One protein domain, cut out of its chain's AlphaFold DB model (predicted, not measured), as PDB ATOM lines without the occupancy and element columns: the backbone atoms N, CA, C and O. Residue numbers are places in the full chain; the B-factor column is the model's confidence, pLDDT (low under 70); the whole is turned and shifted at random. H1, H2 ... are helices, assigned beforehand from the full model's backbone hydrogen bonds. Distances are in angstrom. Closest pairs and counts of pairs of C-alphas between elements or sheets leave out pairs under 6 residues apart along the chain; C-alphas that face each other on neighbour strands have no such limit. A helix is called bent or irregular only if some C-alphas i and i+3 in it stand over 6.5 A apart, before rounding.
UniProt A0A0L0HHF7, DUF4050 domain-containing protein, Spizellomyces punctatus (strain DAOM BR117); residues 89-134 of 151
ATOM      1  N   THR A  89      19.907   4.690   6.367       86.75
ATOM      2  CA  THR A  89      19.256   4.638   7.686       86.75
ATOM      3  C   THR A  89      18.228   5.755   7.915       86.75
ATOM      4  O   THR A  89      17.285   5.577   8.683       86.75
ATOM      5  N   HIS A  90      18.352   6.887   7.218       88.44
ATOM      6  CA  HIS A  90      17.409   8.004   7.305       88.44
ATOM      7  C   HIS A  90      16.220   7.869   6.347       88.44
ATOM      8  O   HIS A  90      15.279   8.662   6.436       88.44
ATOM      9  N   PHE A  91      16.236   6.903   5.421       90.81
ATOM     10  CA  PHE A  91      15.231   6.819   4.359       90.81
ATOM     11  C   PHE A  91      13.828   6.597   4.917       90.81
ATOM     12  O   PHE A  91      12.887   7.210   4.419       90.81
ATOM     13  N   ASP A  92      13.684   5.819   5.988       90.12
ATOM     14  CA  ASP A  92      12.377   5.561   6.601       90.12
ATOM     15  C   ASP A  92      11.769   6.828   7.214       90.12
ATOM     16  O   ASP A  92      10.592   7.126   7.004       90.12
ATOM     17  N   ALA A  93      12.579   7.632   7.908       90.69
ATOM     18  CA  ALA A  93      12.128   8.901   8.475       90.69
ATOM     19  C   ALA A  93      11.740   9.907   7.377       90.69
ATOM     20  O   ALA A  93      10.722  10.597   7.486       90.69
ATOM     21  N   ILE A  94      12.523   9.970   6.294       90.25
ATOM     22  CA  ILE A  94      12.236  10.841   5.145       90.25
ATOM     23  C   ILE A  94      10.968  10.371   4.424       90.25
ATOM     24  O   ILE A  94      10.143  11.201   4.042       90.25
ATOM     25  N   TYR A  95      10.779   9.060   4.274       93.25
ATOM     26  CA  TYR A  95       9.582   8.473   3.681       93.25
ATOM     27  C   TYR A  95       8.321   8.843   4.466       93.25
ATOM     28  O   TYR A  95       7.380   9.377   3.878       93.25
ATOM     29  N   LYS A  96       8.305   8.649   5.792       92.25
ATOM     30  CA  LYS A  96       7.145   9.020   6.622       92.25
ATOM     31  C   LYS A  96       6.841  10.514   6.534       92.25
ATOM     32  O   LYS A  96       5.711  10.891   6.242       92.25
ATOM     33  N   SER A  97       7.874  11.351   6.620       91.94
ATOM     34  CA  SER A  97       7.757  12.799   6.421       91.94
ATOM     35  C   SER A  97       7.147  13.169   5.055       91.94
ATOM     36  O   SER A  97       6.367  14.116   4.971       91.94
ATOM     37  N   LEU A  98       7.508  12.462   3.979       91.56
ATOM     38  CA  LEU A  98       6.968  12.700   2.634       91.56
ATOM     39  C   LEU A  98       5.490  12.316   2.529       91.56
ATOM     40  O   LEU A  98       4.704  13.079   1.968       91.56
ATOM     41  N   VAL A  99       5.117  11.159   3.075       90.00
ATOM     42  CA  VAL A  99       3.730  10.667   3.082       90.00
ATOM     43  C   VAL A  99       2.826  11.578   3.918       90.00
ATOM     44  O   VAL A  99       1.686  11.832   3.542       90.00
ATOM     45  N   GLU A 100       3.357  12.150   4.998       92.25
ATOM     46  CA  GLU A 100       2.675  13.135   5.850       92.25
ATOM     47  C   GLU A 100       2.567  14.536   5.209       92.25
ATOM     48  O   GLU A 100       2.017  15.461   5.807       92.25
ATOM     49  N   GLY A 101       3.078  14.723   3.985       88.12
ATOM     50  CA  GLY A 101       2.958  15.972   3.227       88.12
ATOM     51  C   GLY A 101       3.995  17.039   3.590       88.12
ATOM     52  O   GLY A 101       3.884  18.193   3.158       88.12
ATOM     53  N   ARG A 102       5.032  16.688   4.359       90.44
ATOM     54  CA  ARG A 102       6.102  17.624   4.706       90.44
ATOM     55  C   ARG A 102       7.029  17.836   3.510       90.44
ATOM     56  O   ARG A 102       7.461  16.903   2.837       90.44
ATOM     57  N   ARG A 103       7.362  19.101   3.261       88.38
ATOM     58  CA  ARG A 103       8.202  19.525   2.135       88.38
ATOM     59  C   ARG A 103       9.661  19.643   2.563       88.38
ATOM     60  O   ARG A 103       9.956  20.011   3.700       88.38
ATOM     61  N   PHE A 104      10.577  19.389   1.633       87.31
ATOM     62  CA  PHE A 104      11.994  19.660   1.855       87.31
ATOM     63  C   PHE A 104      12.258  21.168   1.921       87.31
ATOM     64  O   PHE A 104      11.726  21.934   1.120       87.31
ATOM     65  N   ALA A 105      13.119  21.587   2.850       87.75
ATOM     66  CA  ALA A 105      13.545  22.983   2.978       87.75
ATOM     67  C   ALA A 105      14.485  23.431   1.842       87.75
ATOM     68  O   ALA A 105      14.599  24.619   1.556       87.75
ATOM     69  N   LYS A 106      15.168  22.477   1.202       86.69
ATOM     70  CA  LYS A 106      16.077  22.689   0.069       86.69
ATOM     71  C   LYS A 106      15.556  21.924  -1.151       86.69
ATOM     72  O   LYS A 106      14.897  20.902  -0.967       86.69
ATOM     73  N   PRO A 107      15.840  22.377  -2.384       86.31
ATOM     74  CA  PRO A 107      15.486  21.623  -3.579       86.31
ATOM     75  C   PRO A 107      16.237  20.288  -3.600       86.31
ATOM     76  O   PRO A 107      17.465  20.242  -3.504       86.31
ATOM     77  N   VAL A 108      15.481  19.201  -3.732       87.75
ATOM     78  CA  VAL A 108      15.996  17.831  -3.733       87.75
ATOM     79  C   VAL A 108      15.847  17.236  -5.136       87.75
ATOM     80  O   VAL A 108      14.814  17.457  -5.773       87.75
ATOM     81  N   PRO A 109      16.837  16.482  -5.651       87.75
ATOM     82  CA  PRO A 109      16.718  15.820  -6.942       87.75
ATOM     83  C   PRO A 109      15.534  14.848  -6.961       87.75
ATOM     84  O   PRO A 109      15.418  13.985  -6.092       87.75
ATOM     85  N   LEU A 110      14.691  14.934  -7.991       87.06
ATOM     86  CA  LEU A 110      13.545  14.035  -8.153       87.06
ATOM     87  C   LEU A 110      13.916  12.542  -8.058       87.06
ATOM     88  O   LEU A 110      13.211  11.817  -7.354       87.06
ATOM     89  N   PRO A 111      15.021  12.054  -8.666       85.06
ATOM     90  CA  PRO A 111      15.329  10.629  -8.597       85.06
ATOM     91  C   PRO A 111      15.652  10.155  -7.168       85.06
ATOM     92  O   PRO A 111      15.507   8.973  -6.872       85.06
ATOM     93  N   PHE A 112      16.046  11.058  -6.259       88.56
ATOM     94  CA  PHE A 112      16.286  10.722  -4.853       88.56
ATOM     95  C   PHE A 112      14.958  10.494  -4.135       88.56
ATOM     96  O   PHE A 112      14.799   9.502  -3.433       88.56
ATOM     97  N   VAL A 113      13.974  11.365  -4.374       89.56
ATOM     98  CA  VAL A 113      12.618  11.207  -3.825       89.56
ATOM     99  C   VAL A 113      12.009   9.883  -4.283       89.56
ATOM    100  O   VAL A 113      11.454   9.145  -3.474       89.56
ATOM    101  N   VAL A 114      12.182   9.538  -5.562       88.31
ATOM    102  CA  VAL A 114      11.743   8.246  -6.107       88.31
ATOM    103  C   VAL A 114      12.433   7.077  -5.394       88.31
ATOM    104  O   VAL A 114      11.766   6.110  -5.037       88.31
ATOM    105  N   ALA A 115      13.741   7.163  -5.126       86.94
ATOM    106  CA  ALA A 115      14.466   6.119  -4.399       86.94
ATOM    107  C   ALA A 115      13.944   5.925  -2.962       86.94
ATOM    108  O   ALA A 115      13.761   4.784  -2.536       86.94
ATOM    109  N   VAL A 116      13.651   7.016  -2.244       89.81
ATOM    110  CA  VAL A 116      13.069   6.969  -0.891       89.81
ATOM    111  C   VAL A 116      11.663   6.360  -0.906       89.81
ATOM    112  O   VAL A 116      11.349   5.527  -0.059       89.81
ATOM    113  N   LEU A 117      10.827   6.711  -1.889       90.38
ATOM    114  CA  LEU A 117       9.486   6.130  -2.033       90.38
ATOM    115  C   LEU A 117       9.542   4.628  -2.321       90.38
ATOM    116  O   LEU A 117       8.850   3.853  -1.667       90.38
ATOM    117  N   ILE A 118      10.409   4.200  -3.244       85.81
ATOM    118  CA  ILE A 118      10.607   2.773  -3.538       85.81
ATOM    119  C   ILE A 118      11.110   2.032  -2.294       85.81
ATOM    120  O   ILE A 118      10.686   0.901  -2.056       85.81
ATOM    121  N   HIS A 119      11.995   2.642  -1.497       87.31
ATOM    122  CA  HIS A 119      12.437   2.064  -0.228       87.31
ATOM    123  C   HIS A 119      11.256   1.849   0.726       87.31
ATOM    124  O   HIS A 119      11.035   0.723   1.170       87.31
ATOM    125  N   GLY A 120      10.444   2.885   0.956       87.56
ATOM    126  CA  GLY A 120       9.248   2.793   1.797       87.56
ATOM    127  C   GLY A 120       8.255   1.732   1.316       87.56
ATOM    128  O   GLY A 120       7.803   0.908   2.107       87.56
ATOM    129  N   TRP A 121       7.985   1.659   0.010       88.69
ATOM    130  CA  TRP A 121       7.081   0.647  -0.549       88.69
ATOM    131  C   TRP A 121       7.616  -0.781  -0.445       88.69
ATOM    132  O   TRP A 121       6.825  -1.714  -0.310       88.69
ATOM    133  N   LYS A 122       8.937  -0.979  -0.505       84.31
ATOM    134  CA  LYS A 122       9.548  -2.291  -0.251       84.31
ATOM    135  C   LYS A 122       9.367  -2.715   1.204       84.31
ATOM    136  O   LYS A 122       9.053  -3.875   1.444       84.31
ATOM    137  N   VAL A 123       9.530  -1.785   2.147       85.06
ATOM    138  CA  VAL A 123       9.327  -2.041   3.583       85.06
ATOM    139  C   VAL A 123       7.857  -2.343   3.891       85.06
ATOM    140  O   VAL A 123       7.566  -3.263   4.648       85.06
ATOM    141  N   GLU A 124       6.922  -1.625   3.267       84.88
ATOM    142  CA  GLU A 124       5.475  -1.831   3.448       84.88
ATOM    143  C   GLU A 124       4.913  -3.015   2.636       84.88
ATOM    144  O   GLU A 124       3.728  -3.324   2.736       84.88
ATOM    145  N   GLY A 125       5.741  -3.692   1.830       81.81
ATOM    146  CA  GLY A 125       5.320  -4.820   0.991       81.81
ATOM    147  C   GLY A 125       4.439  -4.433  -0.206       81.81
ATOM    148  O   GLY A 125       3.856  -5.301  -0.849       81.81
ATOM    149  N   LEU A 126       4.348  -3.141  -0.530       77.94
ATOM    150  CA  LEU A 126       3.550  -2.594  -1.635       77.94
ATOM    151  C   LEU A 126       4.272  -2.670  -2.993       77.94
ATOM    152  O   LEU A 126       3.658  -2.468  -4.042       77.94
ATOM    153  N   TRP A 127       5.580  -2.944  -2.986       72.94
ATOM    154  CA  TRP A 127       6.412  -3.021  -4.185       72.94
ATOM    155  C   TRP A 127       6.722  -4.468  -4.585       72.94
ATOM    156  O   TRP A 127       7.436  -5.170  -3.869       72.94
ATOM    157  N   ASN A 128       6.284  -4.884  -5.780       67.75
ATOM    158  CA  ASN A 128       6.719  -6.135  -6.404       67.75
ATOM    159  C   ASN A 128       7.607  -5.833  -7.626       67.75
ATOM    160  O   ASN A 128       7.133  -5.197  -8.571       67.75
ATOM    161  N   PRO A 129       8.870  -6.304  -7.673       64.88
ATOM    162  CA  PRO A 129       9.742  -6.087  -8.828       64.88
ATOM    163  C   PRO A 129       9.212  -6.704 -10.134       64.88
ATOM    164  O   PRO A 129       9.624  -6.260 -11.201       64.88
ATOM    165  N   ALA A 130       8.307  -7.690 -10.072       61.03
ATOM    166  CA  ALA A 130       7.732  -8.344 -11.250       61.03
ATOM    167  C   ALA A 130       6.541  -7.590 -11.873       61.03
ATOM    168  O   ALA A 130       6.265  -7.766 -13.057       61.03
ATOM    169  N   THR A 131       5.832  -6.761 -11.101       60.66
ATOM    170  CA  THR A 131       4.545  -6.160 -11.520       60.66
ATOM    171  C   THR A 131       4.508  -4.637 -11.340       60.66
ATOM    172  O   THR A 131       3.586  -3.984 -11.816       60.66
ATOM    173  N   GLY A 132       5.508  -4.047 -10.676       62.03
ATOM    174  CA  GLY A 132       5.462  -2.651 -10.237       62.03
ATOM    175  C   GLY A 132       4.504  -2.448  -9.055       62.03
ATOM    176  O   GLY A 132       4.162  -3.396  -8.342       62.03
ATOM    177  N   ILE A 133       4.082  -1.201  -8.815       51.53
ATOM    178  CA  ILE A 133       3.066  -0.868  -7.803       51.53
ATOM    179  C   ILE A 133       1.718  -1.391  -8.306       51.53
ATOM    180  O   ILE A 133       1.066  -0.737  -9.115       51.53
ATOM    181  N   GLY A 134       1.319  -2.592  -7.893       50.94
ATOM    182  CA  GLY A 134       0.065  -3.172  -8.385       50.94
ATOM    183  C   GLY A 134      -0.061  -4.690  -8.357       50.94
ATOM    184  O   GLY A 134      -0.920  -5.221  -9.051       50.94
TER     185      GLY A 134
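This is residues 89 to 134 of the 151 residues of the protein "DUF4050 domain-containing protein" of Spizellomyces punctatus (strain DAOM BR117) (UniProt A0A0L0HHF7). Two helices, H1 and H2, cross nearly at right angles, H1 packing on H2 at residues 116 to 120 of H2. A wide loop joins them, and residues 105 to 112 stick out at one end of the length, while an unnamed tail, residues 124 to 134, makes the other end. The printed part has 46 residues with two named helices, H1 then H2, and no named strand, and its class is all helix. It is elongated, spanning 35 by 20 by 17 A, yet only just compact, close to loose, with a radius of gyration of the C-alphas of 11.2 A.

H2, residues 110 to 123, is the longest helix. H1, residues 89 to 99, touches it, with 10 pairs of C-alphas within 8 A. The closest C-alphas of the two are those of Phe 91 and Val 116, 5.7 A apart. H2 touches H1 with residues 116 to 120 alone. The two centres are 9.0 A apart, and the lines are about perpendicular, at 82 degrees. Every O i to N i+4 pair of H2 is within hydrogen-bond range, against 6 of 7 in H1.

H2 has 14 residues and measures 20.3 A from C-alpha 110 at (13.545, 14.035, -8.153) to C-alpha 123 at (9.327, -2.041, 3.583). H1 has 11 residues and measures 17.3 A, beginning with C-alpha 89 at (19.256, 4.638, 7.686). H1 is irregular: C-alphas 89 and 92 are 7.0 A apart.

The two C-alphas farthest apart are those of Ala 105 and Ala 130, at 34.9 A. The printed part has no cut. The link from H1 to H2, 10 residues, is short but not tight. Residues 105 to 112, of which 110 to 112 belong to H2, stand free. The mean pLDDT of the printed part is 83.5, and residues 128 to 134 are under 70.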